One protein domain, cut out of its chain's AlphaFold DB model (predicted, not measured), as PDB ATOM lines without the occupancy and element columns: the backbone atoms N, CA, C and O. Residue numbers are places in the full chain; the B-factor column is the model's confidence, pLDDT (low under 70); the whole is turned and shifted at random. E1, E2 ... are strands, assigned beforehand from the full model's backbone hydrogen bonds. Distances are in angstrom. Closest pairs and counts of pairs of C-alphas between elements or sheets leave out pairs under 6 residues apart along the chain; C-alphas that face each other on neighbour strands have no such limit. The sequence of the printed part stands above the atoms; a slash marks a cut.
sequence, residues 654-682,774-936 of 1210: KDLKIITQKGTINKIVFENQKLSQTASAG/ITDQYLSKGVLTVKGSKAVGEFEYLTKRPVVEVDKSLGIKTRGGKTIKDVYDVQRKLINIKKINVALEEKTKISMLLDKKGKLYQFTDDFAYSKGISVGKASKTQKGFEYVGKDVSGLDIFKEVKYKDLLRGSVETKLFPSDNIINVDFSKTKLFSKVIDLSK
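This is residues 654 to 682 and 774 to 936 of the 1210 residues of an uncharacterized protein of Thermoplasmata archaeon (UniProt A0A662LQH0). One twisted sheet, with strands E4, E5, E7, E8, E9, E11 and E12 side by side, bends round into an open trough. E1, E2 and E3 widen it beyond E4; E10 and the first part of E11 make an arm at one end, and E6 with residues 812 to 813 makes a small tip at the other. The printed part has 192 residues, with no named helix and twelve named strands, E1 to E12 in chain order: an all strand domain. The sheet is branched, and its neighbour strands are antiparallel. The whole is loose, with a radius of gyration of the C-alphas of 20.8 A and spans of 58 by 54 by 38 A.

Find C-alpha 817 at (-13.924, -48.078, 36.889); from there E7, residues 817 to 833, runs 45.3 A and bends by 52 degrees at residue 830. Beside it look for E5, residues 790 to 801, and E8, residues 836 to 850, 43.0 A. E4 is residues 774 to 787, 38.9 A; E3 is 673 to 680, E2 663 to 670, and E1 654 to 660, starting at C-alpha 654 (-31.047, -46.011, 10.717). E6 is residues 805 to 807. E9 is 864 to 874 and E10 878 to 886. E11, residues 892 to 910, is the longest by residues, 44.3 A, and bends by 83 degrees at 896. E12, residues 919 to 928, ends at C-alpha 928 (-20.323, -57.311, 3.094).

Start at E7: E5 lies on one side, N 795 to O 824 at 2.8 A, and E8 on the other, N 825 to O 844 at 2.9 A. E7, E8 and E9 form a meander, each strand the antiparallel neighbour of the one before, as do E10, E11 and E12; in E8 and E9 look at N 843 and O 868, 2.9 A. E4 and E5 are a hairpin, N 778 to O 798 at 2.8 A. On the other side of E4 are E2, N 784 to O 668 at 2.8 A, and E3, N 777 to O 676 at 2.9 A; E2 runs on into E3 at 35 degrees. E1 and E2 are a hairpin, N 656 to O 667 at 2.8 A. On one side of E11 are E9, N 907 to O 869 at 2.9 A, and E10, N 895 to O 882 at 2.8 A; on the other is E12, N 904 to O 923 at 3.0 A. E12 and E4 are apart. E6 pairs with no named strand.

The C-alphas of Ser 809 and Lys 834, the two farthest apart, are 65.7 A apart. Residues 683 to 773 are not printed; C-alphas 682 and 774 are 10.4 A apart across the cut. The link from E8 to E9, residues 851 to 863, is long. Residues 931 to 936 stand free. Mean pLDDT of the printed part is 70.0; 85 residues are under 70, among them 888 to 936.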
ATOM      1  N   LYS A 654     -29.845 -46.439  11.442       79.19
ATOM      2  CA  LYS A 654     -31.047 -46.011  10.717       79.19
ATOM      3  C   LYS A 654     -30.642 -44.982   9.666       79.19
ATOM      4  O   LYS A 654     -30.068 -43.953  10.017       79.19
ATOM      5  N   ASP A 655     -30.915 -45.264   8.398       74.75
ATOM      6  CA  ASP A 655     -30.650 -44.322   7.311       74.75
ATOM      7  C   ASP A 655     -31.804 -43.314   7.198       74.75
ATOM      8  O   ASP A 655     -32.960 -43.704   7.038       74.75
ATOM      9  N   LEU A 656     -31.506 -42.022   7.334       77.38
ATOM     10  CA  LEU A 656     -32.470 -40.927   7.272       77.38
ATOM     11  C   LEU A 656     -32.119 -40.015   6.100       77.38
ATOM     12  O   LEU A 656     -31.118 -39.296   6.122       77.38
ATOM     13  N   LYS A 657     -32.982 -39.989   5.088       78.25
ATOM     14  CA  LYS A 657     -32.840 -39.087   3.946       78.25
ATOM     15  C   LYS A 657     -33.487 -37.741   4.276       78.25
ATOM     16  O   LYS A 657     -34.705 -37.651   4.385       78.25
ATOM     17  N   ILE A 658     -32.680 -36.693   4.428       76.19
ATOM     18  CA  ILE A 658     -33.150 -35.333   4.716       76.19
ATOM     19  C   ILE A 658     -33.134 -34.535   3.412       76.19
ATOM     20  O   ILE A 658     -32.082 -34.343   2.797       76.19
ATOM     21  N   ILE A 659     -34.303 -34.078   2.972       77.00
ATOM     22  CA  ILE A 659     -34.440 -33.217   1.795       77.00
ATOM     23  C   ILE A 659     -34.264 -31.771   2.264       77.00
ATOM     24  O   ILE A 659     -35.046 -31.282   3.070       77.00
ATOM     25  N   THR A 660     -33.218 -31.095   1.791       76.31
ATOM     26  CA  THR A 660     -32.985 -29.667   2.059       76.31
ATOM     27  C   THR A 660     -33.131 -28.873   0.764       76.31
ATOM     28  O   THR A 660     -32.959 -29.434  -0.317       76.31
ATOM     29  N   GLN A 661     -33.359 -27.557   0.847       70.69
ATOM     30  CA  GLN A 661     -33.388 -26.667  -0.331       70.69
ATOM     31  C   GLN A 661     -32.090 -26.733  -1.170       70.69
ATOM     32  O   GLN A 661     -32.094 -26.400  -2.347       70.69
ATOM     33  N   LYS A 662     -30.976 -27.208  -0.584       72.69
ATOM     34  CA  LYS A 662     -29.664 -27.389  -1.235       72.69
ATOM     35  C   LYS A 662     -29.401 -28.834  -1.710       72.69
ATOM     36  O   LYS A 662     -28.260 -29.163  -2.035       72.69
ATOM     37  N   GLY A 663     -30.416 -29.705  -1.710       76.69
ATOM     38  CA  GLY A 663     -30.349 -31.102  -2.156       76.69
ATOM     39  C   GLY A 663     -30.618 -32.142  -1.059       76.69
ATOM     40  O   GLY A 663     -30.864 -31.817   0.106       76.69
ATOM     41  N   THR A 664     -30.576 -33.424  -1.435       73.06
ATOM     42  CA  THR A 664     -30.787 -34.551  -0.511       73.06
ATOM     43  C   THR A 664     -29.504 -34.890   0.243       73.06
ATOM     44  O   THR A 664     -28.495 -35.231  -0.375       73.06
ATOM     45  N   ILE A 665     -29.551 -34.842   1.570       76.12
ATOM     46  CA  ILE A 665     -28.462 -35.249   2.460       76.12
ATOM     47  C   ILE A 665     -28.846 -36.593   3.077       76.12
ATOM     48  O   ILE A 665     -29.935 -36.715   3.638       76.12
ATOM     49  N   ASN A 666     -27.969 -37.597   2.986       81.25
ATOM     50  CA  ASN A 666     -28.217 -38.887   3.632       81.25
ATOM     51  C   ASN A 666     -27.543 -38.915   5.006       81.25
ATOM     52  O   ASN A 666     -26.339 -38.676   5.103       81.25
ATOM     53  N   LYS A 667     -28.309 -39.162   6.067       82.75
ATOM     54  CA  LYS A 667     -27.840 -39.133   7.454       82.75
ATOM     55  C   LYS A 667     -28.088 -40.490   8.100       82.75
ATOM     56  O   LYS A 667     -29.218 -40.834   8.411       82.75
ATOM     57  N   ILE A 668     -27.023 -41.232   8.375       82.06
ATOM     58  CA  ILE A 668     -27.097 -42.512   9.083       82.06
ATOM     59  C   ILE A 668     -26.962 -42.234  10.579       82.06
ATOM     60  O   ILE A 668     -25.937 -41.714  11.023       82.06
ATOM     61  N   VAL A 669     -27.987 -42.566  11.359       85.44
ATOM     62  CA  VAL A 669     -28.011 -42.378  12.815       85.44
ATOM     63  C   VAL A 669     -27.902 -43.731  13.509       85.44
ATOM     64  O   VAL A 669     -28.690 -44.641  13.267       85.44
ATOM     65  N   PHE A 670     -26.922 -43.858  14.393       86.69
ATOM     66  CA  PHE A 670     -26.707 -45.014  15.248       86.69
ATOM     67  C   PHE A 670     -27.245 -44.716  16.646       86.69
ATOM     68  O   PHE A 670     -26.829 -43.751  17.295       86.69
ATOM     69  N   GLU A 671     -28.165 -45.560  17.104       87.88
ATOM     70  CA  GLU A 671     -28.731 -45.487  18.450       87.88
ATOM     71  C   GLU A 671     -27.788 -46.098  19.496       87.88
ATOM     72  O   GLU A 671     -26.774 -46.721  19.163       87.88
ATOM     73  N   ASN A 672     -28.136 -45.909  20.773       89.50
ATOM     74  CA  ASN A 672     -27.376 -46.451  21.890       89.50
ATOM     75  C   ASN A 672     -27.389 -47.983  21.858       89.50
ATOM     76  O   ASN A 672     -28.411 -48.606  22.145       89.50
ATOM     77  N   GLN A 673     -26.249 -48.591  21.551       89.31
ATOM     78  CA  GLN A 673     -26.122 -50.038  21.421       89.31
ATOM     79  C   GLN A 673     -24.836 -50.558  22.047       89.31
ATOM     80  O   GLN A 673     -23.786 -49.910  22.033       89.31
ATOM     81  N   LYS A 674     -24.911 -51.758  22.619       89.19
ATOM     82  CA  LYS A 674     -23.774 -52.406  23.269       89.19
ATOM     83  C   LYS A 674     -22.971 -53.185  22.230       89.19
ATOM     84  O   LYS A 674     -23.429 -54.200  21.726       89.19
ATOM     85  N   LEU A 675     -21.762 -52.720  21.935       87.31
ATOM     86  CA  LEU A 675     -20.920 -53.273  20.873       87.31
ATOM     87  C   LEU A 675     -20.190 -54.536  21.312       87.31
ATOM     88  O   LEU A 675     -20.129 -55.525  20.590       87.31
ATOM     89  N   SER A 676     -19.578 -54.483  22.494       88.38
ATOM     90  CA  SER A 676     -18.718 -55.555  22.971       88.38
ATOM     91  C   SER A 676     -18.691 -55.609  24.492       88.38
ATOM     92  O   SER A 676     -18.995 -54.640  25.197       88.38
ATOM     93  N   GLN A 677     -18.331 -56.776  25.010       90.56
ATOM     94  CA  GLN A 677     -17.993 -56.954  26.410       90.56
ATOM     95  C   GLN A 677     -16.812 -57.895  26.498       90.56
ATOM     96  O   GLN A 677     -16.846 -59.015  25.996       90.56
ATOM     97  N   THR A 678     -15.762 -57.418  27.147       90.25
ATOM     98  CA  THR A 678     -14.552 -58.190  27.395       90.25
ATOM     99  C   THR A 678     -14.422 -58.428  28.890       90.25
ATOM    100  O   THR A 678     -14.658 -57.537  29.710       90.25
ATOM    101  N   ALA A 679     -14.065 -59.652  29.264       90.56
ATOM    102  CA  ALA A 679     -13.823 -60.041  30.643       90.56
ATOM    103  C   ALA A 679     -12.371 -60.484  30.785       90.56
ATOM    104  O   ALA A 679     -11.868 -61.245  29.967       90.56
ATOM    105  N   SER A 680     -11.700 -60.024  31.839       91.44
ATOM    106  CA  SER A 680     -10.357 -60.481  32.185       91.44
ATOM    107  C   SER A 680     -10.390 -61.202  33.526       91.44
ATOM    108  O   SER A 680     -10.888 -60.655  34.520       91.44
ATOM    109  N   ALA A 681      -9.809 -62.400  33.568       92.00
ATOM    110  CA  ALA A 681      -9.621 -63.155  34.798       92.00
ATOM    111  C   ALA A 681      -8.802 -62.357  35.830       92.00
ATOM    112  O   ALA A 681      -7.901 -61.585  35.496       92.00
ATOM    113  N   GLY A 682      -9.138 -62.540  37.104       93.12
ATOM    114  CA  GLY A 682      -8.365 -62.000  38.218       93.12
ATOM    115  C   GLY A 682      -7.347 -63.014  38.735       93.12
ATOM    116  O   GLY A 682      -7.329 -64.174  38.325       93.12
ATOM    117  N   ILE A 774     -14.389 -56.417  33.948       93.31
ATOM    118  CA  ILE A 774     -15.345 -56.487  32.860       93.31
ATOM    119  C   ILE A 774     -15.401 -55.098  32.239       93.31
ATOM    120  O   ILE A 774     -15.454 -54.095  32.958       93.31
ATOM    121  N   THR A 775     -15.288 -55.047  30.923       93.00
ATOM    122  CA  THR A 775     -15.314 -53.808  30.157       93.00
ATOM    123  C   THR A 775     -16.418 -53.946  29.133       93.00
ATOM    124  O   THR A 775     -16.335 -54.801  28.257       93.00
ATOM    125  N   ASP A 776     -17.444 -53.121  29.273       92.62
ATOM    126  CA  ASP A 776     -18.527 -52.994  28.315       92.62
ATOM    127  C   ASP A 776     -18.236 -51.799  27.409       92.62
ATOM    128  O   ASP A 776     -17.989 -50.700  27.907       92.62
ATOM    129  N   GLN A 777     -18.316 -51.989  26.100       93.00
ATOM    130  CA  GLN A 777     -18.224 -50.904  25.133       93.00
ATOM    131  C   GLN A 777     -19.603 -50.664  24.524       93.00
ATOM    132  O   GLN A 777     -20.208 -51.576  23.963       93.00
ATOM    133  N   TYR A 778     -20.100 -49.438  24.641       92.62
ATOM    134  CA  TYR A 778     -21.340 -48.983  24.020       92.62
ATOM    135  C   TYR A 778     -21.008 -47.957  22.940       92.62
ATOM    136  O   TYR A 778     -20.115 -47.138  23.141       92.62
ATOM    137  N   LEU A 779     -21.740 -47.970  21.833       92.81
ATOM    138  CA  LEU A 779     -21.901 -46.805  20.974       92.81
ATOM    139  C   LEU A 779     -23.103 -46.051  21.530       92.81
ATOM    140  O   LEU A 779     -24.216 -46.524  21.377       92.81
ATOM    141  N   SER A 780     -22.875 -44.951  22.242       92.06
ATOM    142  CA  SER A 780     -23.927 -44.140  22.868       92.06
ATOM    143  C   SER A 780     -24.762 -43.429  21.813       92.06
ATOM    144  O   SER A 780     -25.990 -43.462  21.857       92.06
ATOM    145  N   LYS A 781     -24.071 -42.797  20.859       92.50
ATOM    146  CA  LYS A 781     -24.649 -42.076  19.728       92.50
ATOM    147  C   LYS A 781     -23.666 -42.136  18.571       92.50
ATOM    148  O   LYS A 781     -22.459 -42.085  18.784       92.50
ATOM    149  N   GLY A 782     -24.167 -42.219  17.351       91.25
ATOM    150  CA  GLY A 782     -23.351 -42.019  16.162       91.25
ATOM    151  C   GLY A 782     -24.173 -41.339  15.088       91.25
ATOM    152  O   GLY A 782     -25.339 -41.668  14.901       91.25
ATOM    153  N   VAL A 783     -23.588 -40.394  14.376       91.00
ATOM    154  CA  VAL A 783     -24.230 -39.741  13.241       91.00
ATOM    155  C   VAL A 783     -23.220 -39.703  12.117       91.00
ATOM    156  O   VAL A 783     -22.115 -39.232  12.326       91.00
ATOM    157  N   LEU A 784     -23.586 -40.166  10.927       90.00
ATOM    158  CA  LEU A 784     -22.766 -40.063   9.726       90.00
ATOM    159  C   LEU A 784     -23.577 -39.384   8.626       90.00
ATOM    160  O   LEU A 784     -24.554 -39.932   8.128       90.00
ATOM    161  N   THR A 785     -23.160 -38.188   8.242       88.94
ATOM    162  CA  THR A 785     -23.787 -37.377   7.202       88.94
ATOM    163  C   THR A 785     -22.996 -37.518   5.912       88.94
ATOM    164  O   THR A 785     -21.827 -37.143   5.851       88.94
ATOM    165  N   VAL A 786     -23.621 -38.048   4.865       84.81
ATOM    166  CA  VAL A 786     -23.012 -38.254   3.549       84.81
ATOM    167  C   VAL A 786     -23.500 -37.167   2.592       84.81
ATOM    168  O   VAL A 786     -24.699 -37.043   2.335       84.81
ATOM    169  N   LYS A 787     -22.566 -36.379   2.048       84.06
ATOM    170  CA  LYS A 787     -22.818 -35.334   1.047       84.06
ATOM    171  C   LYS A 787     -21.833 -35.483  -0.116       84.06
ATOM    172  O   LYS A 787     -20.675 -35.073  -0.035       84.06
ATOM    173  N   GLY A 788     -22.302 -36.071  -1.215       85.62
ATOM    174  CA  GLY A 788     -21.477 -36.329  -2.398       85.62
ATOM    175  C   GLY A 788     -20.317 -37.285  -2.093       85.62
ATOM    176  O   GLY A 788     -20.529 -38.384  -1.592       85.62
ATOM    177  N   SER A 789     -19.085 -36.858  -2.385       81.75
ATOM    178  CA  SER A 789     -17.853 -37.626  -2.140       81.75
ATOM    179  C   SER A 789     -17.324 -37.530  -0.704       81.75
ATOM    180  O   SER A 789     -16.308 -38.153  -0.388       81.75
ATOM    181  N   LYS A 790     -17.977 -36.751   0.168       83.38
ATOM    182  CA  LYS A 790     -17.564 -36.549   1.561       83.38
ATOM    183  C   LYS A 790     -18.609 -37.128   2.516       83.38
ATOM    184  O   LYS A 790     -19.804 -36.907   2.339       83.38
ATOM    185  N   ALA A 791     -18.166 -37.834   3.549       86.38
ATOM    186  CA  ALA A 791     -18.994 -38.237   4.677       86.38
ATOM    187  C   ALA A 791     -18.374 -37.709   5.970       86.38
ATOM    188  O   ALA A 791     -17.203 -37.955   6.232       86.38
ATOM    189  N   VAL A 792     -19.141 -36.971   6.760       89.06
ATOM    190  CA  VAL A 792     -18.705 -36.417   8.046       89.06
ATOM    191  C   VAL A 792     -19.581 -37.014   9.124       89.06
ATOM    192  O   VAL A 792     -20.802 -37.009   8.987       89.06
ATOM    193  N   GLY A 793     -18.987 -37.550  10.177       92.12
ATOM    194  CA  GLY A 793     -19.737 -38.142  11.262       92.12
ATOM    195  C   GLY A 793     -19.087 -37.965  12.615       92.12
ATOM    196  O   GLY A 793     -17.877 -37.839  12.712       92.12
ATOM    197  N   GLU A 794     -19.913 -37.991  13.646       93.94
ATOM    198  CA  GLU A 794     -19.513 -37.929  15.044       93.94
ATOM    199  C   GLU A 794     -19.984 -39.217  15.723       93.94
ATOM    200  O   GLU A 794     -21.135 -39.631  15.560       93.94
ATOM    201  N   PHE A 795     -19.098 -39.882  16.459       93.69
ATOM    202  CA  PHE A 795     -19.392 -41.130  17.157       93.69
ATOM    203  C   PHE A 795     -18.970 -41.043  18.616       93.69
ATOM    204  O   PHE A 795     -17.794 -40.888  18.930       93.69
ATOM    205  N   GLU A 796     -19.921 -41.243  19.513       94.69
ATOM    206  CA  GLU A 796     -19.711 -41.270  20.950       94.69
ATOM    207  C   GLU A 796     -19.712 -42.714  21.455       94.69
ATOM    208  O   GLU A 796     -20.748 -43.382  21.469       94.69
ATOM    209  N   TYR A 797     -18.567 -43.191  21.938       94.56
ATOM    210  CA  TYR A 797     -18.429 -44.494  22.577       94.56
ATOM    211  C   TYR A 797     -18.318 -44.343  24.090       94.56
ATOM    212  O   TYR A 797     -17.570 -43.512  24.597       94.56
ATOM    213  N   LEU A 798     -19.018 -45.199  24.829       94.56
ATOM    214  CA  LEU A 798     -18.912 -45.290  26.281       94.56
ATOM    215  C   LEU A 798     -18.283 -46.623  26.667       94.56
ATOM    216  O   LEU A 798     -18.886 -47.685  26.506       94.56
ATOM    217  N   THR A 799     -17.093 -46.563  27.246       94.81
ATOM    218  CA  THR A 799     -16.427 -47.715  27.853       94.81
ATOM    219  C   THR A 799     -16.766 -47.757  29.338       94.81
ATOM    220  O   THR A 799     -16.182 -47.034  30.151       94.81
ATOM    221  N   LYS A 800     -17.727 -48.601  29.713       93.88
ATOM    222  CA  LYS A 800     -18.172 -48.794  31.099       93.88
ATOM    223  C   LYS A 800     -17.420 -49.962  31.734       93.88
ATOM    224  O   LYS A 800     -17.220 -51.004  31.117       93.88
ATOM    225  N   ARG A 801     -17.035 -49.822  33.003       93.31
ATOM    226  CA  ARG A 801     -16.412 -50.896  33.798       93.31
ATOM    227  C   ARG A 801     -17.287 -51.219  35.008       93.31
ATOM    228  O   ARG A 801     -17.007 -50.710  36.099       93.31
ATOM    229  N   PRO A 802     -18.379 -51.984  34.829       92.12
ATOM    230  CA  PRO A 802     -19.325 -52.235  35.905       92.12
ATOM    231  C   PRO A 802     -18.733 -53.123  37.007       92.12
ATOM    232  O   PRO A 802     -17.832 -53.936  36.780       92.12
ATOM    233  N   VAL A 803     -19.266 -52.962  38.220       91.88
ATOM    234  CA  VAL A 803     -18.978 -53.832  39.366       91.88
ATOM    235  C   VAL A 803     -19.989 -54.974  39.353       91.88
ATOM    236  O   VAL A 803     -21.165 -54.765  39.630       91.88
ATOM    237  N   VAL A 804     -19.527 -56.175  39.031       91.38
ATOM    238  CA  VAL A 804     -20.326 -57.402  38.953       91.38
ATOM    239  C   VAL A 804     -19.770 -58.403  39.959       91.38
ATOM    240  O   VAL A 804     -18.554 -58.520  40.128       91.38
ATOM    241  N   GLU A 805     -20.651 -59.123  40.645       90.62
ATOM    242  CA  GLU A 805     -20.259 -60.223  41.527       90.62
ATOM    243  C   GLU A 805     -19.814 -61.428  40.697       90.62
ATOM    244  O   GLU A 805     -20.575 -61.962  39.895       90.62
ATOM    245  N   VAL A 806     -18.558 -61.844  40.879       89.69
ATOM    246  CA  VAL A 806     -17.957 -62.973  40.153       89.69
ATOM    247  C   VAL A 806     -18.040 -64.254  40.973       89.69
ATOM    248  O   VAL A 806     -18.342 -65.314  40.433       89.69
ATOM    249  N   ASP A 807     -17.792 -64.158  42.280       88.56
ATOM    250  CA  ASP A 807     -17.912 -65.282  43.209       88.56
ATOM    251  C   ASP A 807     -18.514 -64.800  44.532       88.56
ATOM    252  O   ASP A 807     -17.838 -64.155  45.340       88.56
ATOM    253  N   LYS A 808     -19.800 -65.113  44.741       85.25
ATOM    254  CA  LYS A 808     -20.555 -64.731  45.944       85.25
ATOM    255  C   LYS A 808     -19.976 -65.347  47.215       85.25
ATOM    256  O   LYS A 808     -20.004 -64.705  48.258       85.25
ATOM    257  N   SER A 809     -19.428 -66.562  47.130       81.75
ATOM    258  CA  SER A 809     -18.904 -67.286  48.297       81.75
ATOM    259  C   SER A 809     -17.632 -66.661  48.871       81.75
ATOM    260  O   SER A 809     -17.311 -66.888  50.034       81.75
ATOM    261  N   LEU A 810     -16.920 -65.899  48.033       81.88
ATOM    262  CA  LEU A 810     -15.647 -65.252  48.340       81.88
ATOM    263  C   LEU A 810     -15.742 -63.715  48.300       81.88
ATOM    264  O   LEU A 810     -14.716 -63.028  48.316       81.88
ATOM    265  N   GLY A 811     -16.953 -63.162  48.156       85.75
ATOM    266  CA  GLY A 811     -17.187 -61.720  48.051       85.75
ATOM    267  C   GLY A 811     -16.423 -61.042  46.903       85.75
ATOM    268  O   GLY A 811     -16.143 -59.842  46.966       85.75
ATOM    269  N   ILE A 812     -16.037 -61.794  45.867       88.75
ATOM    270  CA  ILE A 812     -15.199 -61.295  44.774       88.75
ATOM    271  C   ILE A 812     -16.077 -60.519  43.795       88.75
ATOM    272  O   ILE A 812     -16.953 -61.081  43.135       88.75
ATOM    273  N   LYS A 813     -15.779 -59.227  43.655       91.88
ATOM    274  CA  LYS A 813     -16.394 -58.324  42.675       91.88
ATOM    275  C   LYS A 813     -15.384 -57.923  41.602       91.88
ATOM    276  O   LYS A 813     -14.176 -57.884  41.868       91.88
ATOM    277  N   THR A 814     -15.859 -57.621  40.395       90.69
ATOM    278  CA  THR A 814     -15.008 -57.016  39.367       90.69
ATOM    279  C   THR A 814     -14.522 -55.640  39.815       90.69
ATOM    280  O   THR A 814     -15.191 -54.924  40.566       90.69
ATOM    281  N   ARG A 815     -13.331 -55.248  39.355       87.50
ATOM    282  CA  ARG A 815     -12.818 -53.898  39.576       87.50
ATOM    283  C   ARG A 815     -13.660 -52.917  38.768       87.50
ATOM    284  O   ARG A 815     -13.477 -52.810  37.557       87.50
ATOM    285  N   GLY A 816     -14.533 -52.192  39.456       87.88
ATOM    286  CA  GLY A 816     -15.230 -51.056  38.873       87.88
ATOM    287  C   GLY A 816     -14.249 -49.993  38.387       87.88
ATOM    288  O   GLY A 816     -13.144 -49.848  38.920       87.88
ATOM    289  N   GLY A 817     -14.653 -49.242  37.373       87.69
ATOM    290  CA  GLY A 817     -13.924 -48.078  36.889       87.69
ATOM    291  C   GLY A 817     -14.883 -46.964  36.505       87.69
ATOM    292  O   GLY A 817     -16.078 -47.201  36.334       87.69
ATOM    293  N   LYS A 818     -14.347 -45.750  36.372       88.44
ATOM    294  CA  LYS A 818     -15.084 -44.647  35.754       88.44
ATOM    295  C   LYS A 818     -15.416 -44.998  34.306       88.44
ATOM    296  O   LYS A 818     -14.681 -45.760  33.669       88.44
ATOM    297  N   THR A 819     -16.522 -44.454  33.820       90.81
ATOM    298  CA  THR A 819     -16.898 -44.585  32.414       90.81
ATOM    299  C   THR A 819     -15.993 -43.677  31.598       90.81
ATOM    300  O   THR A 819     -15.823 -42.513  31.947       90.81
ATOM    301  N   ILE A 820     -15.403 -44.209  30.535       91.31
ATOM    302  CA  ILE A 820     -14.637 -43.412  29.575       91.31
ATOM    303  C   ILE A 820     -15.577 -43.088  28.419       91.31
ATOM    304  O   ILE A 820     -16.199 -44.004  27.879       91.31
ATOM    305  N   LYS A 821     -15.709 -41.811  28.081       93.75
ATOM    306  CA  LYS A 821     -16.436 -41.322  26.915       93.75
ATOM    307  C   LYS A 821     -15.427 -40.936  25.848       93.75
ATOM    308  O   LYS A 821     -14.675 -39.992  26.038       93.75
ATOM    309  N   ASP A 822     -15.436 -41.666  24.748       91.94
ATOM    310  CA  ASP A 822     -14.616 -41.381  23.584       91.94
ATOM    311  C   ASP A 822     -15.516 -40.773  22.509       91.94
ATOM    312  O   ASP A 822     -16.414 -41.449  22.007       91.94
ATOM    313  N   VAL A 823     -15.295 -39.509  22.168       91.44
ATOM    314  CA  VAL A 823     -15.963 -38.840  21.048       91.44
ATOM    315  C   VAL A 823     -15.020 -38.874  19.858       91.44
ATOM    316  O   VAL A 823     -13.842 -38.538  19.988       91.44
ATOM    317  N   TYR A 824     -15.519 -39.330  18.718       90.62
ATOM    318  CA  TYR A 824     -14.768 -39.389  17.480       90.62
ATOM    319  C   TYR A 824     -15.433 -38.556  16.405       90.62
ATOM    320  O   TYR A 824     -16.524 -38.910  15.964       90.62
ATOM    321  N   ASP A 825     -14.714 -37.564  15.903       89.38
ATOM    322  CA  ASP A 825     -15.077 -36.868  14.679       89.38
ATOM    323  C   ASP A 825     -14.382 -37.559  13.515       89.38
ATOM    324  O   ASP A 825     -13.167 -37.749  13.503       89.38
ATOM    325  N   VAL A 826     -15.162 -37.999  12.542       88.69
ATOM    326  CA  VAL A 826     -14.717 -38.791  11.404       88.69
ATOM    327  C   VAL A 826     -15.082 -38.039  10.140       88.69
ATOM    328  O   VAL A 826     -16.256 -37.839   9.842       88.69
ATOM    329  N   GLN A 827     -14.088 -37.684   9.341       87.44
ATOM    330  CA  GLN A 827     -14.283 -37.139   8.010       87.44
ATOM    331  C   GLN A 827     -13.703 -38.101   6.977       87.44
ATOM    332  O   GLN A 827     -12.500 -38.317   6.891       87.44
ATOM    333  N   ARG A 828     -14.573 -38.667   6.147       83.44
ATOM    334  CA  ARG A 828     -14.214 -39.492   4.997       83.44
ATOM    335  C   ARG A 828     -14.347 -38.676   3.724       83.44
ATOM    336  O   ARG A 828     -15.398 -38.097   3.471       83.44
ATOM    337  N   LYS A 829     -13.312 -38.654   2.896       82.62
ATOM    338  CA  LYS A 829     -13.320 -38.047   1.563       82.62
ATOM    339  C   LYS A 829     -12.928 -39.119   0.553       82.62
ATOM    340  O   LYS A 829     -11.913 -39.789   0.721       82.62
ATOM    341  N   LEU A 830     -13.718 -39.291  -0.500       75.00
ATOM    342  CA  LEU A 830     -13.295 -40.052  -1.671       75.00
ATOM    343  C   LEU A 830     -12.371 -39.163  -2.502       75.00
ATOM    344  O   LEU A 830     -12.804 -38.140  -3.030       75.00
ATOM    345  N   ILE A 831     -11.105 -39.553  -2.603       74.75
ATOM    346  CA  ILE A 831     -10.095 -38.886  -3.423       74.75
ATOM    347  C   ILE A 831      -9.732 -39.778  -4.606       74.75
ATOM    348  O   ILE A 831      -9.603 -40.993  -4.464       74.75
ATOM    349  N   ASN A 832      -9.580 -39.188  -5.787       73.25
ATOM    350  CA  ASN A 832      -9.165 -39.921  -6.974       73.25
ATOM    351  C   ASN A 832      -7.643 -39.815  -7.116       73.25
ATOM    352  O   ASN A 832      -7.122 -38.766  -7.478       73.25
ATOM    353  N   ILE A 833      -6.929 -40.898  -6.812       64.12
ATOM    354  CA  ILE A 833      -5.480 -40.980  -7.004       64.12
ATOM    355  C   ILE A 833      -5.239 -41.885  -8.209       64.12
ATOM    356  O   ILE A 833      -5.460 -43.094  -8.140       64.12
ATOM    357  N   LYS A 834      -4.771 -41.308  -9.323       67.94
ATOM    358  CA  LYS A 834      -4.420 -42.045 -10.553       67.94
ATOM    359  C   LYS A 834      -5.554 -42.945 -11.086       67.94
ATOM    360  O   LYS A 834      -5.322 -44.112 -11.390       67.94
ATOM    361  N   LYS A 835      -6.776 -42.412 -11.210       67.12
ATOM    362  CA  LYS A 835      -7.990 -43.130 -11.666       67.12
ATOM    363  C   LYS A 835      -8.495 -44.215 -10.701       67.12
ATOM    364  O   LYS A 835      -9.322 -45.035 -11.088       67.12
ATOM    365  N   ILE A 836      -8.022 -44.232  -9.455       53.47
ATOM    366  CA  ILE A 836      -8.508 -45.122  -8.398       53.47
ATOM    367  C   ILE A 836      -9.134 -44.241  -7.321       53.47
ATOM    368  O   ILE A 836      -8.447 -43.407  -6.732       53.47
ATOM    369  N   ASN A 837     -10.426 -44.425  -7.038       64.69
ATOM    370  CA  ASN A 837     -11.033 -43.744  -5.894       64.69
ATOM    371  C   ASN A 837     -10.587 -44.431  -4.598       64.69
ATOM    372  O   ASN A 837     -10.785 -45.630  -4.397       64.69
ATOM    373  N   VAL A 838      -9.971 -43.662  -3.717       63.81
ATOM    374  CA  VAL A 838      -9.493 -44.097  -2.410       63.81
ATOM    375  C   VAL A 838     -10.282 -43.329  -1.361       63.81
ATOM    376  O   VAL A 838     -10.518 -42.131  -1.513       63.81
ATOM    377  N   ALA A 839     -10.729 -44.011  -0.309       69.38
ATOM    378  CA  ALA A 839     -11.349 -43.341   0.825       69.38
ATOM    379  C   ALA A 839     -10.243 -42.890   1.785       69.38
ATOM    380  O   ALA A 839      -9.544 -43.723   2.369       69.38
ATOM    381  N   LEU A 840     -10.083 -41.577   1.917       67.62
ATOM    382  CA  LEU A 840      -9.272 -40.948   2.947       67.62
ATOM    383  C   LEU A 840     -10.166 -40.707   4.163       67.62
ATOM    384  O   LEU A 840     -11.154 -39.989   4.052       67.62
ATOM    385  N   GLU A 841      -9.852 -41.319   5.299       79.75
ATOM    386  CA  GLU A 841     -10.549 -41.090   6.565       79.75
ATOM    387  C   GLU A 841      -9.621 -40.346   7.522       79.75
ATOM    388  O   GLU A 841      -8.626 -40.906   7.987       79.75
ATOM    389  N   GLU A 842      -9.973 -39.101   7.812       73.81
ATOM    390  CA  GLU A 842      -9.443 -38.306   8.912       73.81
ATOM    391  C   GLU A 842     -10.306 -38.576  10.146       73.81
ATOM    392  O   GLU A 842     -11.536 -38.560  10.073       73.81
ATOM    393  N   LYS A 843      -9.671 -38.870  11.278       82.56
ATOM    394  CA  LYS A 843     -10.363 -39.192  12.522       82.56
ATOM    395  C   LYS A 843      -9.719 -38.453  13.682       82.56
ATOM    396  O   LYS A 843      -8.537 -38.648  13.955       82.56
ATOM    397  N   THR A 844     -10.508 -37.655  14.377       77.19
ATOM    398  CA  THR A 844     -10.126 -36.979  15.614       77.19
ATOM    399  C   THR A 844     -10.791 -37.697  16.773       77.19
ATOM    400  O   THR A 844     -11.974 -38.016  16.697       77.19
ATOM    401  N   LYS A 845     -10.048 -37.989  17.838       87.56
ATOM    402  CA  LYS A 845     -10.568 -38.600  19.062       87.56
ATOM    403  C   LYS A 845     -10.376 -37.653  20.235       87.56
ATOM    404  O   LYS A 845      -9.263 -37.193  20.474       87.56
ATOM    405  N   ILE A 846     -11.424 -37.490  21.032       81.94
ATOM    406  CA  ILE A 846     -11.362 -36.863  22.349       81.94
ATOM    407  C   ILE A 846     -11.825 -37.889  23.382       81.94
ATOM    408  O   ILE A 846     -12.959 -38.364  23.332       81.94
ATOM    409  N   SER A 847     -10.939 -38.266  24.306       81.69
ATOM    410  CA  SER A 847     -11.271 -39.192  25.400       81.69
ATOM    411  C   SER A 847     -11.510 -38.408  26.688       81.69
ATOM    412  O   SER A 847     -10.678 -37.593  27.077       81.69
ATOM    413  N   MET A 848     -12.630 -38.669  27.360       85.25
ATOM    414  CA  MET A 848     -13.066 -37.973  28.572       85.25
ATOM    415  C   MET A 848     -13.458 -38.979  29.661       85.25
ATOM    416  O   MET A 848     -14.004 -40.046  29.377       85.25
ATOM    417  N   LEU A 849     -13.234 -38.645  30.933       87.25
ATOM    418  CA  LEU A 849     -13.720 -39.444  32.061       87.25
ATOM    419  C   LEU A 849     -15.062 -38.906  32.557       87.25
ATOM    420  O   LEU A 849     -15.191 -37.726  32.874       87.25
ATOM    421  N   LEU A 850     -16.051 -39.788  32.681       87.25
ATOM    422  CA  LEU A 850     -17.347 -39.468  33.270       87.25
ATOM    423  C   LEU A 850     -17.415 -39.918  34.733       87.25
ATOM    424  O   LEU A 850     -16.888 -40.970  35.122       87.25
ATOM    425  N   ASP A 851     -18.104 -39.129  35.549       85.75
ATOM    426  CA  ASP A 851     -18.484 -39.492  36.905       85.75
ATOM    427  C   ASP A 851     -19.609 -40.554  36.921       85.75
ATOM    428  O   ASP A 851     -20.081 -41.038  35.889       85.75
ATOM    429  N   LYS A 852     -20.055 -40.952  38.120       81.50
ATOM    430  CA  LYS A 852     -21.147 -41.933  38.270       81.50
ATOM    431  C   LYS A 852     -22.504 -41.419  37.768       81.50
ATOM    432  O   LYS A 852     -23.372 -42.242  37.496       81.50
ATOM    433  N   LYS A 853     -22.692 -40.098  37.680       85.75
ATOM    434  CA  LYS A 853     -23.907 -39.436  37.183       85.75
ATOM    435  C   LYS A 853     -23.849 -39.185  35.667       85.75
ATOM    436  O   LYS A 853     -24.810 -38.668  35.112       85.75
ATOM    437  N   GLY A 854     -22.751 -39.554  34.998       81.00
ATOM    438  CA  GLY A 854     -22.537 -39.317  33.570       81.00
ATOM    439  C   GLY A 854     -22.060 -37.901  33.228       81.00
ATOM    440  O   GLY A 854     -21.996 -37.569  32.049       81.00
ATOM    441  N   LYS A 855     -21.717 -37.072  34.223       84.19
ATOM    442  CA  LYS A 855     -21.135 -35.738  34.022       84.19
ATOM    443  C   LYS A 855     -19.625 -35.840  33.813       84.19
ATOM    444  O   LYS A 855     -18.989 -36.766  34.319       84.19
ATOM    445  N   LEU A 856     -19.050 -34.887  33.082       80.06
ATOM    446  CA  LEU A 856     -17.601 -34.795  32.904       80.06
ATOM    447  C   LEU A 856     -16.914 -34.624  34.260       80.06
ATOM    448  O   LEU A 856     -17.317 -33.796  35.077       80.06
ATOM    449  N   TYR A 857     -15.906 -35.452  34.515       73.12
ATOM    450  CA  TYR A 857     -15.135 -35.399  35.746       73.12
ATOM    451  C   TYR A 857     -14.200 -34.178  35.706       73.12
ATOM    452  O   TYR A 857     -13.450 -34.008  34.754       73.12
ATOM    453  N   GLN A 858     -14.263 -33.330  36.733       57.06
ATOM    454  CA  GLN A 858     -13.791 -31.935  36.740       57.06
ATOM    455  C   GLN A 858     -12.258 -31.729  36.841       57.06
ATOM    456  O   GLN A 858     -11.812 -30.785  37.479       57.06
ATOM    457  N   PHE A 859     -11.437 -32.595  36.243       53.16
ATOM    458  CA  PHE A 859      -9.981 -32.395  36.201       53.16
ATOM    459  C   PHE A 859      -9.587 -31.874  34.819       53.16
ATOM    460  O   PHE A 859      -9.801 -32.552  33.818       53.16
ATOM    461  N   THR A 860      -9.031 -30.663  34.775       49.81
ATOM    462  CA  THR A 860      -8.589 -29.950  33.563       49.81
ATOM    463  C   THR A 860      -7.491 -30.677  32.776       49.81
ATOM    464  O   THR A 860      -7.276 -30.352  31.614       49.81
ATOM    465  N   ASP A 861      -6.862 -31.700  33.362       47.38
ATOM    466  CA  ASP A 861      -5.601 -32.270  32.867       47.38
ATOM    467  C   ASP A 861      -5.750 -33.666  32.208       47.38
ATOM    468  O   ASP A 861      -4.777 -34.210  31.692       47.38
ATOM    469  N   ASP A 862      -6.952 -34.267  32.197       49.06
ATOM    470  CA  ASP A 862      -7.192 -35.659  31.745       49.06
ATOM    471  C   ASP A 862      -7.757 -35.769  30.303       49.06
ATOM    472  O   ASP A 862      -8.319 -36.804  29.921       49.06
ATOM    473  N   PHE A 863      -7.643 -34.721  29.478       50.44
ATOM    474  CA  PHE A 863      -8.073 -34.767  28.075       50.44
ATOM    475  C   PHE A 863      -6.991 -35.389  27.191       50.44
ATOM    476  O   PHE A 863      -5.898 -34.849  27.046       50.44
ATOM    477  N   ALA A 864      -7.315 -36.510  26.547       51.06
ATOM    478  CA  ALA A 864      -6.457 -37.095  25.522       51.06
ATOM    479  C   ALA A 864      -7.031 -36.792  24.135       51.06
ATOM    480  O   ALA A 864      -8.117 -37.277  23.795       51.06
ATOM    481  N   TYR A 865      -6.279 -36.015  23.352       48.38
ATOM    482  CA  TYR A 865      -6.566 -35.727  21.949       48.38
ATOM    483  C   TYR A 865      -5.672 -36.586  21.052       48.38
ATOM    484  O   TYR A 865      -4.453 -36.625  21.240       48.38
ATOM    485  N   SER A 866      -6.255 -37.249  20.054       56.72
ATOM    486  CA  SER A 866      -5.490 -37.860  18.965       56.72
ATOM    487  C   SER A 866      -6.090 -37.539  17.602       56.72
ATOM    488  O   SER A 866      -7.307 -37.436  17.453       56.72
ATOM    489  N   LYS A 867      -5.220 -37.377  16.602       49.31
ATOM    490  CA  LYS A 867      -5.586 -37.187  15.196       49.31
ATOM    491  C   LYS A 867      -4.970 -38.318  14.389       49.31
ATOM    492  O   LYS A 867      -3.797 -38.644  14.557       49.31
ATOM    493  N   GLY A 868      -5.759 -38.941  13.527       48.97
ATOM    494  CA  GLY A 868      -5.297 -40.023  12.673       48.97
ATOM    495  C   GLY A 868      -5.758 -39.864  11.237       48.97
ATOM    496  O   GLY A 868      -6.866 -39.399  10.973       48.97
ATOM    497  N   ILE A 869      -4.900 -40.280  10.310       42.28
ATOM    498  CA  ILE A 869      -5.218 -40.385   8.888       42.28
ATOM    499  C   ILE A 869      -5.170 -41.861   8.528       42.28
ATOM    500  O   ILE A 869      -4.226 -42.577   8.867       42.28
ATOM    501  N   SER A 870      -6.191 -42.331   7.826       52.78
ATOM    502  CA  SER A 870      -6.196 -43.684   7.296       52.78
ATOM    503  C   SER A 870      -6.607 -43.726   5.838       52.78
ATOM    504  O   SER A 870      -7.507 -43.010   5.401       52.78
ATOM    505  N   VAL A 871      -5.914 -44.579   5.093       41.84
ATOM    506  CA  VAL A 871      -6.084 -44.757   3.655       41.84
ATOM    507  C   VAL A 871      -6.503 -46.201   3.425       41.84
ATOM    508  O   VAL A 871      -5.822 -47.131   3.867       41.84
ATOM    509  N   GLY A 872      -7.649 -46.392   2.772       50.66
ATOM    510  CA  GLY A 872      -8.211 -47.717   2.524       50.66
ATOM    511  C   GLY A 872      -8.563 -47.956   1.060       50.66
ATOM    512  O   GLY A 872      -9.219 -47.119   0.435       50.66
ATOM    513  N   LYS A 873      -8.183 -49.124   0.521       51.78
ATOM    514  CA  LYS A 873      -8.660 -49.623  -0.782       51.78
ATOM    515  C   LYS A 873      -9.508 -50.875  -0.565       51.78
ATOM    516  O   LYS A 873      -9.103 -51.794   0.147       51.78
ATOM    517  N   ALA A 874     -10.677 -50.919  -1.200       51.59
ATOM    518  CA  ALA A 874     -11.468 -52.140  -1.289       51.59
ATOM    519  C   ALA A 874     -10.864 -53.073  -2.350       51.59
ATOM    520  O   ALA A 874     -10.608 -52.654  -3.480       51.59
ATOM    521  N   SER A 875     -10.637 -54.331  -1.987       50.69
ATOM    522  CA  SER A 875     -10.246 -55.401  -2.909       50.69
ATOM    523  C   SER A 875     -11.399 -55.787  -3.850       50.69
ATOM    524  O   SER A 875     -12.514 -55.251  -3.777       50.69
ATOM    525  N   LYS A 876     -11.128 -56.717  -4.773       55.69
ATOM    526  CA  LYS A 876     -12.153 -57.306  -5.646       55.69
ATOM    527  C   LYS A 876     -13.220 -58.002  -4.797       55.69
ATOM    528  O   LYS A 876     -12.935 -58.516  -3.721       55.69
ATOM    529  N   THR A 877     -14.457 -58.010  -5.289       54.28
ATOM    530  CA  THR A 877     -15.561 -58.720  -4.635       54.28
ATOM    531  C   THR A 877     -15.243 -60.213  -4.579       54.28
ATOM    532  O   THR A 877     -15.140 -60.855  -5.619       54.28
ATOM    533  N   GLN A 878     -15.097 -60.749  -3.375       53.16
ATOM    534  CA  GLN A 878     -14.937 -62.169  -3.085       53.16
ATOM    535  C   GLN A 878     -16.286 -62.769  -2.670       53.16
ATOM    536  O   GLN A 878     -17.177 -62.059  -2.197       53.16
ATOM    537  N   LYS A 879     -16.444 -64.079  -2.850       56.66
ATOM    538  CA  LYS A 879     -17.575 -64.855  -2.327       56.66
ATOM    539  C   LYS A 879     -17.121 -65.570  -1.055       56.66
ATOM    540  O   LYS A 879     -16.033 -66.135  -1.034       56.66
ATOM    541  N   GLY A 880     -17.935 -65.546  -0.009       62.50
ATOM    542  CA  GLY A 880     -17.744 -66.373   1.180       62.50
ATOM    543  C   GLY A 880     -19.068 -66.685   1.849       62.50
ATOM    544  O   GLY A 880     -20.119 -66.332   1.336       62.50
ATOM    545  N   PHE A 881     -19.015 -67.342   2.997       58.94
ATOM    546  CA  PHE A 881     -20.193 -67.839   3.693       58.94
ATOM    547  C   PHE A 881     -20.367 -67.087   5.026       58.94
ATOM    548  O   PHE A 881     -19.452 -67.062   5.847       58.94
ATOM    549  N   GLU A 882     -21.511 -66.420   5.218       60.62
ATOM    550  CA  GLU A 882     -21.930 -65.780   6.474       60.62
ATOM    551  C   GLU A 882     -22.807 -66.766   7.239       60.62
ATOM    552  O   GLU A 882     -23.788 -67.274   6.704       60.62
ATOM    553  N   TYR A 883     -22.459 -67.043   8.489       64.06
ATOM    554  CA  TYR A 883     -23.290 -67.858   9.363       64.06
ATOM    555  C   TYR A 883     -24.572 -67.094   9.730       64.06
ATOM    556  O   TYR A 883     -24.502 -66.014  10.312       64.06
ATOM    557  N   VAL A 884     -25.733 -67.641   9.376       65.44
ATOM    558  CA  VAL A 884     -27.053 -67.001   9.537       65.44
ATOM    559  C   VAL A 884     -27.734 -67.428  10.838       65.44
ATOM    560  O   VAL A 884     -28.625 -66.743  11.333       65.44
ATOM    561  N   GLY A 885     -27.299 -68.543  11.421       72.81
ATOM    562  CA  GLY A 885     -27.902 -69.146  12.602       72.81
ATOM    563  C   GLY A 885     -28.014 -70.654  12.440       72.81
ATOM    564  O   GLY A 885     -27.522 -71.211  11.465       72.81
ATOM    565  N   LYS A 886     -28.676 -71.307  13.394       62.00
ATOM    566  CA  LYS A 886     -29.043 -72.719  13.274       62.00
ATOM    567  C   LYS A 886     -30.459 -72.822  12.735       62.00
ATOM    568  O   LYS A 886     -31.302 -72.010  13.118       62.00
ATOM    569  N   ASP A 887     -30.716 -73.785  11.864       72.12
ATOM    570  CA  ASP A 887     -32.086 -74.131  11.501       72.12
ATOM    571  C   ASP A 887     -32.828 -74.747  12.709       72.12
ATOM    572  O   ASP A 887     -32.270 -74.923  13.798       72.12
ATOM    573  N   VAL A 888     -34.098 -75.099  12.515       51.19
ATOM    574  CA  VAL A 888     -34.933 -75.718  13.558       51.19
ATOM    575  C   VAL A 888     -34.395 -77.098  13.993       51.19
ATOM    576  O   VAL A 888     -34.675 -77.533  15.106       51.19
ATOM    577  N   SER A 889     -33.577 -77.756  13.164       48.50
ATOM    578  CA  SER A 889     -32.896 -79.023  13.462       48.50
ATOM    579  C   SER A 889     -31.514 -78.857  14.122       48.50
ATOM    580  O   SER A 889     -30.874 -79.842  14.489       48.50
ATOM    581  N   GLY A 890     -31.060 -77.620  14.358       61.94
ATOM    582  CA  GLY A 890     -29.779 -77.330  15.000       61.94
ATOM    583  C   GLY A 890     -28.574 -77.325  14.051       61.94
ATOM    584  O   GLY A 890     -27.440 -77.211  14.535       61.94
ATOM    585  N   LEU A 891     -28.800 -77.417  12.735       47.31
ATOM    586  CA  LEU A 891     -27.764 -77.357  11.703       47.31
ATOM    587  C   LEU A 891     -27.371 -75.912  11.404       47.31
ATOM    588  O   LEU A 891     -28.224 -75.048  11.208       47.31
ATOM    589  N   ASP A 892     -26.065 -75.654  11.349       61.72
ATOM    590  CA  ASP A 892     -25.518 -74.333  11.059       61.72
ATOM    591  C   ASP A 892     -25.845 -73.913   9.611       61.72
ATOM    592  O   ASP A 892     -25.307 -74.462   8.650       61.72
ATOM    593  N   ILE A 893     -26.722 -72.921   9.440       59.09
ATOM    594  CA  ILE A 893     -27.061 -72.337   8.140       59.09
ATOM    595  C   ILE A 893     -26.014 -71.283   7.798       59.09
ATOM    596  O   ILE A 893     -25.836 -70.297   8.517       59.09
ATOM    597  N   PHE A 894     -25.390 -71.434   6.633       60.25
ATOM    598  CA  PHE A 894     -24.521 -70.420   6.055       60.25
ATOM    599  C   PHE A 894     -25.131 -69.856   4.769       60.25
ATOM    600  O   PHE A 894     -25.598 -70.597   3.908       60.25
ATOM    601  N   LYS A 895     -25.106 -68.534   4.614       67.12
ATOM    602  CA  LYS A 895     -25.533 -67.831   3.405       67.12
ATOM    603  C   LYS A 895     -24.314 -67.362   2.638       67.12
ATOM    604  O   LYS A 895     -23.441 -66.700   3.195       67.12
ATOM    605  N   GLU A 896     -24.267 -67.675   1.348       56.69
ATOM    606  CA  GLU A 896     -23.237 -67.127   0.473       56.69
ATOM    607  C   GLU A 896     -23.404 -65.601   0.402       56.69
ATOM    608  O   GLU A 896     -24.427 -65.070  -0.041       56.69
ATOM    609  N   VAL A 897     -22.391 -64.881   0.865       59.84
ATOM    610  CA  VAL A 897     -22.307 -63.429   0.831       59.84
ATOM    611  C   VAL A 897     -21.109 -62.989   0.016       59.84
ATOM    612  O   VAL A 897     -20.004 -63.530   0.092       59.84
ATOM    613  N   LYS A 898     -21.331 -61.942  -0.771       58.25
ATOM    614  CA  LYS A 898     -20.262 -61.238  -1.464       58.25
ATOM    615  C   LYS A 898     -19.665 -60.206  -0.511       58.25
ATOM    616  O   LYS A 898     -20.391 -59.370   0.033       58.25
ATOM    617  N   TYR A 899     -18.354 -60.254  -0.311       50.88
ATOM    618  CA  TYR A 899     -17.630 -59.297   0.519       50.88
ATOM    619  C   TYR A 899     -16.397 -58.755  -0.203       50.88
ATOM    620  O   TYR A 899     -15.888 -59.364  -1.137       50.88
ATOM    621  N   LYS A 900     -15.916 -57.584   0.203       55.81
ATOM    622  CA  LYS A 900     -14.631 -57.024  -0.236       55.81
ATOM    623  C   LYS A 900     -13.728 -56.887   0.979       55.81
ATOM    624  O   LYS A 900     -14.154 -56.314   1.979       55.81
ATOM    625  N   ASP A 901     -12.491 -57.365   0.900       45.03
ATOM    626  CA  ASP A 901     -11.482 -57.033   1.909       45.03
ATOM    627  C   ASP A 901     -11.091 -55.561   1.753       45.03
ATOM    628  O   ASP A 901     -10.696 -55.134   0.668       45.03
ATOM    629  N   LEU A 902     -11.206 -54.784   2.822       49.72
ATOM    630  CA  LEU A 902     -10.659 -53.441   2.947       49.72
ATOM    631  C   LEU A 902      -9.270 -53.565   3.560       49.72
ATOM    632  O   LEU A 902      -9.131 -53.962   4.717       49.72
ATOM    633  N   LEU A 903      -8.248 -53.234   2.776       45.53
ATOM    634  CA  LEU A 903      -6.892 -53.052   3.282       45.53
ATOM    635  C   LEU A 903      -6.780 -51.614   3.771       45.53
ATOM    636  O   LEU A 903      -6.906 -50.694   2.962       45.53
ATOM    637  N   ARG A 904      -6.575 -51.428   5.077       48.53
ATOM    638  CA  ARG A 904      -6.447 -50.117   5.718       48.53
ATOM    639  C   ARG A 904      -5.054 -49.975   6.323       48.53
ATOM    640  O   ARG A 904      -4.657 -50.809   7.129       48.53
ATOM    641  N   GLY A 905      -4.352 -48.908   5.955       42.62
ATOM    642  CA  GLY A 905      -3.221 -48.389   6.724       42.62
ATOM    643  C   GLY A 905      -3.673 -47.146   7.479       42.62
ATOM    644  O   GLY A 905      -4.282 -46.259   6.875       42.62
ATOM    645  N   SER A 906      -3.434 -47.087   8.785       50.56
ATOM    646  CA  SER A 906      -3.726 -45.911   9.608       50.56
ATOM    647  C   SER A 906      -2.494 -45.452  10.365       50.56
ATOM    648  O   SER A 906      -1.766 -46.281  10.904       50.56
ATOM    649  N   VAL A 907      -2.311 -44.137  10.430       46.41
ATOM    650  CA  VAL A 907      -1.302 -43.465  11.249       46.41
ATOM    651  C   VAL A 907      -2.048 -42.575  12.235       46.41
ATOM    652  O   VAL A 907      -2.833 -41.730  11.806       46.41
ATOM    653  N   GLU A 908      -1.850 -42.777  13.535       54.09
ATOM    654  CA  GLU A 908      -2.477 -41.983  14.601       54.09
ATOM    655  C   GLU A 908      -1.405 -41.327  15.481       54.09
ATOM    656  O   GLU A 908      -0.478 -42.004  15.931       54.09
ATOM    657  N   THR A 909      -1.545 -40.022  15.739       46.81
ATOM    658  CA  THR A 909      -0.694 -39.240  16.647       46.81
ATOM    659  C   THR A 909      -1.511 -38.731  17.835       46.81
ATOM    660  O   THR A 909      -2.632 -38.243  17.679       46.81
ATOM    661  N   LYS A 910      -0.970 -38.856  19.051       49.72
ATOM    662  CA  LYS A 910      -1.530 -38.234  20.265       49.72
ATOM    663  C   LYS A 910      -0.926 -36.840  20.428       49.72
ATOM    664  O   LYS A 910       0.282 -36.712  20.289       49.72
ATOM    665  N   LEU A 911      -1.741 -35.825  20.718       45.06
ATOM    666  CA  LEU A 911      -1.295 -34.424  20.724       45.06
ATOM    667  C   LEU A 911      -0.916 -33.871  22.116       45.06
ATOM    668  O   LEU A 911      -0.143 -32.926  22.150       45.06
ATOM    669  N   PHE A 912      -1.349 -34.465  23.246       42.03
ATOM    670  CA  PHE A 912      -0.972 -34.032  24.620       42.03
ATOM    671  C   PHE A 912      -1.148 -35.148  25.692       42.03
ATOM    672  O   PHE A 912      -2.021 -36.001  25.504       42.03
ATOM    673  N   PRO A 913      -0.434 -35.141  26.851       44.16
ATOM    674  CA  PRO A 913       1.001 -34.918  27.044       44.16
ATOM    675  C   PRO A 913       1.703 -36.173  27.632       44.16
ATOM    676  O   PRO A 913       1.439 -36.578  28.760       44.16
ATOM    677  N   SER A 914       2.597 -36.783  26.847       38.03
ATOM    678  CA  SER A 914       3.895 -37.391  27.250       38.03
ATOM    679  C   SER A 914       4.494 -38.230  26.115       38.03
ATOM    680  O   SER A 914       5.699 -38.449  26.081       38.03
ATOM    681  N   ASP A 915       3.665 -38.673  25.167       39.03
ATOM    682  CA  ASP A 915       4.025 -39.716  24.213       39.03
ATOM    683  C   ASP A 915       3.628 -39.302  22.781       39.03
ATOM    684  O   ASP A 915       2.499 -39.558  22.351       39.03
ATOM    685  N   ASN A 916       4.564 -38.728  22.014       40.53
ATOM    686  CA  ASN A 916       4.481 -38.598  20.546       40.53
ATOM    687  C   ASN A 916       4.624 -39.983  19.878       40.53
ATOM    688  O   ASN A 916       5.500 -40.217  19.047       40.53
ATOM    689  N   ILE A 917       3.804 -40.952  20.288       44.38
ATOM    690  CA  ILE A 917       3.801 -42.292  19.705       44.38
ATOM    691  C   ILE A 917       2.953 -42.244  18.441       44.38
ATOM    692  O   ILE A 917       1.738 -42.047  18.497       44.38
ATOM    693  N   ILE A 918       3.616 -42.452  17.309       40.12
ATOM    694  CA  ILE A 918       2.977 -42.708  16.024       40.12
ATOM    695  C   ILE A 918       2.559 -44.178  16.018       40.12
ATOM    696  O   ILE A 918       3.399 -45.070  15.904       40.12
ATOM    697  N   ASN A 919       1.261 -44.442  16.148       42.00
ATOM    698  CA  ASN A 919       0.741 -45.796  15.980       42.00
ATOM    699  C   ASN A 919       0.441 -46.028  14.502       42.00
ATOM    700  O   ASN A 919      -0.449 -45.388  13.940       42.00
ATOM    701  N   VAL A 920       1.183 -46.950  13.888       35.91
ATOM    702  CA  VAL A 920       0.904 -47.444  12.538       35.91
ATOM    703  C   VAL A 920       0.189 -48.783  12.670       35.91
ATOM    704  O   VAL A 920       0.778 -49.753  13.141       35.91
ATOM    705  N   ASP A 921      -1.081 -48.826  12.278       42.16
ATOM    706  CA  ASP A 921      -1.891 -50.047  12.300       42.16
ATOM    707  C   ASP A 921      -2.304 -50.434  10.874       42.16
ATOM    708  O   ASP A 921      -2.698 -49.592  10.058       42.16
ATOM    709  N   PHE A 922      -2.196 -51.728  10.582       34.84
ATOM    710  CA  PHE A 922      -2.586 -52.331   9.317       34.84
ATOM    711  C   PHE A 922      -3.718 -53.314   9.592       34.84
ATOM    712  O   PHE A 922      -3.496 -54.423  10.077       34.84
ATOM    713  N   SER A 923      -4.945 -52.926   9.251       44.31
ATOM    714  CA  SER A 923      -6.123 -53.766   9.475       44.31
ATOM    715  C   SER A 923      -6.737 -54.237   8.157       44.31
ATOM    716  O   SER A 923      -6.836 -53.494   7.178       44.31
ATOM    717  N   LYS A 924      -7.157 -55.507   8.139       37.78
ATOM    718  CA  LYS A 924      -7.987 -56.103   7.084       37.78
ATOM    719  C   LYS A 924      -9.412 -56.216   7.613       37.78
ATOM    720  O   LYS A 924      -9.652 -56.971   8.550       37.78
ATOM    721  N   THR A 925     -10.352 -55.467   7.048       48.38
ATOM    722  CA  THR A 925     -11.775 -55.524   7.442       48.38
ATOM    723  C   THR A 925     -12.624 -56.028   6.280       48.38
ATOM    724  O   THR A 925     -12.434 -55.584   5.154       48.38
ATOM    725  N   LYS A 926     -13.568 -56.945   6.514       48.47
ATOM    726  CA  LYS A 926     -14.467 -57.448   5.458       48.47
ATOM    727  C   LYS A 926     -15.697 -56.547   5.338       48.47
ATOM    728  O   LYS A 926     -16.407 -56.349   6.319       48.47
ATOM    729  N   LEU A 927     -15.959 -56.012   4.147       45.66
ATOM    730  CA  LEU A 927     -17.167 -55.247   3.833       45.66
ATOM    731  C   LEU A 927     -18.158 -56.142   3.082       45.66
ATOM    732  O   LEU A 927     -17.923 -56.475   1.921       45.66
ATOM    733  N   PHE A 928     -19.263 -56.518   3.720       42.88
ATOM    734  CA  PHE A 928     -20.323 -57.311   3.094       42.88
ATOM    735  C   PHE A 928     -21.275 -56.411   2.296       42.88
ATOM    736  O   PHE A 928     -21.769 -55.413   2.816       42.88
ATOM    737  N   SER A 929     -21.569 -56.755   1.039       39.97
ATOM    738  CA  SER A 929     -22.635 -56.082   0.290       39.97
ATOM    739  C   SER A 929     -23.977 -56.747   0.614       39.97
ATOM    740  O   SER A 929     -24.380 -57.683  -0.078       39.97
ATOM    741  N   LYS A 930     -24.680 -56.302   1.662       37.59
ATOM    742  CA  LYS A 930     -26.102 -56.646   1.834       37.59
ATOM    743  C   LYS A 930     -26.924 -55.668   0.989       37.59
ATOM    744  O   LYS A 930     -27.057 -54.502   1.339       37.59
ATOM    745  N   VAL A 931     -27.455 -56.137  -0.143       32.72
ATOM    746  CA  VAL A 931     -28.634 -55.508  -0.752       32.72
ATOM    747  C   VAL A 931     -29.809 -55.972   0.097       32.72
ATOM    748  O   VAL A 931     -30.116 -57.164   0.121       32.72
ATOM    749  N   ILE A 932     -30.394 -55.058   0.865       28.92
ATOM    750  CA  ILE A 932     -31.656 -55.324   1.548       28.92
ATOM    751  C   ILE A 932     -32.735 -55.186   0.479       28.92
ATOM    752  O   ILE A 932     -33.069 -54.081   0.062       28.92
ATOM    753  N   ASP A 933     -33.229 -56.320  -0.001       31.72
ATOM    754  CA  ASP A 933     -34.460 -56.360  -0.773       31.72
ATOM    755  C   ASP A 933     -35.624 -56.282   0.224       31.72
ATOM    756  O   ASP A 933     -35.953 -57.259   0.898       31.72
ATOM    757  N   LEU A 934     -36.182 -55.080   0.392       31.55
ATOM    758  CA  LEU A 934     -37.315 -54.816   1.287       31.55
ATOM    759  C   LEU A 934     -38.658 -55.308   0.716       31.55
ATOM    760  O   LEU A 934     -39.696 -55.039   1.311       31.55
ATOM    761  N   SER A 935     -38.680 -56.022  -0.414       30.36
ATOM    762  CA  SER A 935     -39.928 -56.276  -1.150       30.36
ATOM    763  C   SER A 935     -40.618 -57.620  -0.890       30.36
ATOM    764  O   SER A 935     -41.652 -57.894  -1.494       30.36
ATOM    765  N   LYS A 936     -40.144 -58.479   0.023       32.06
ATOM    766  CA  LYS A 936     -40.820 -59.771   0.250       32.06
ATOM    767  C   LYS A 936     -42.005 -59.678   1.214       32.06
ATOM    768  O   LYS A 936     -41.904 -60.061   2.378       32.06
TER     769      LYS A 936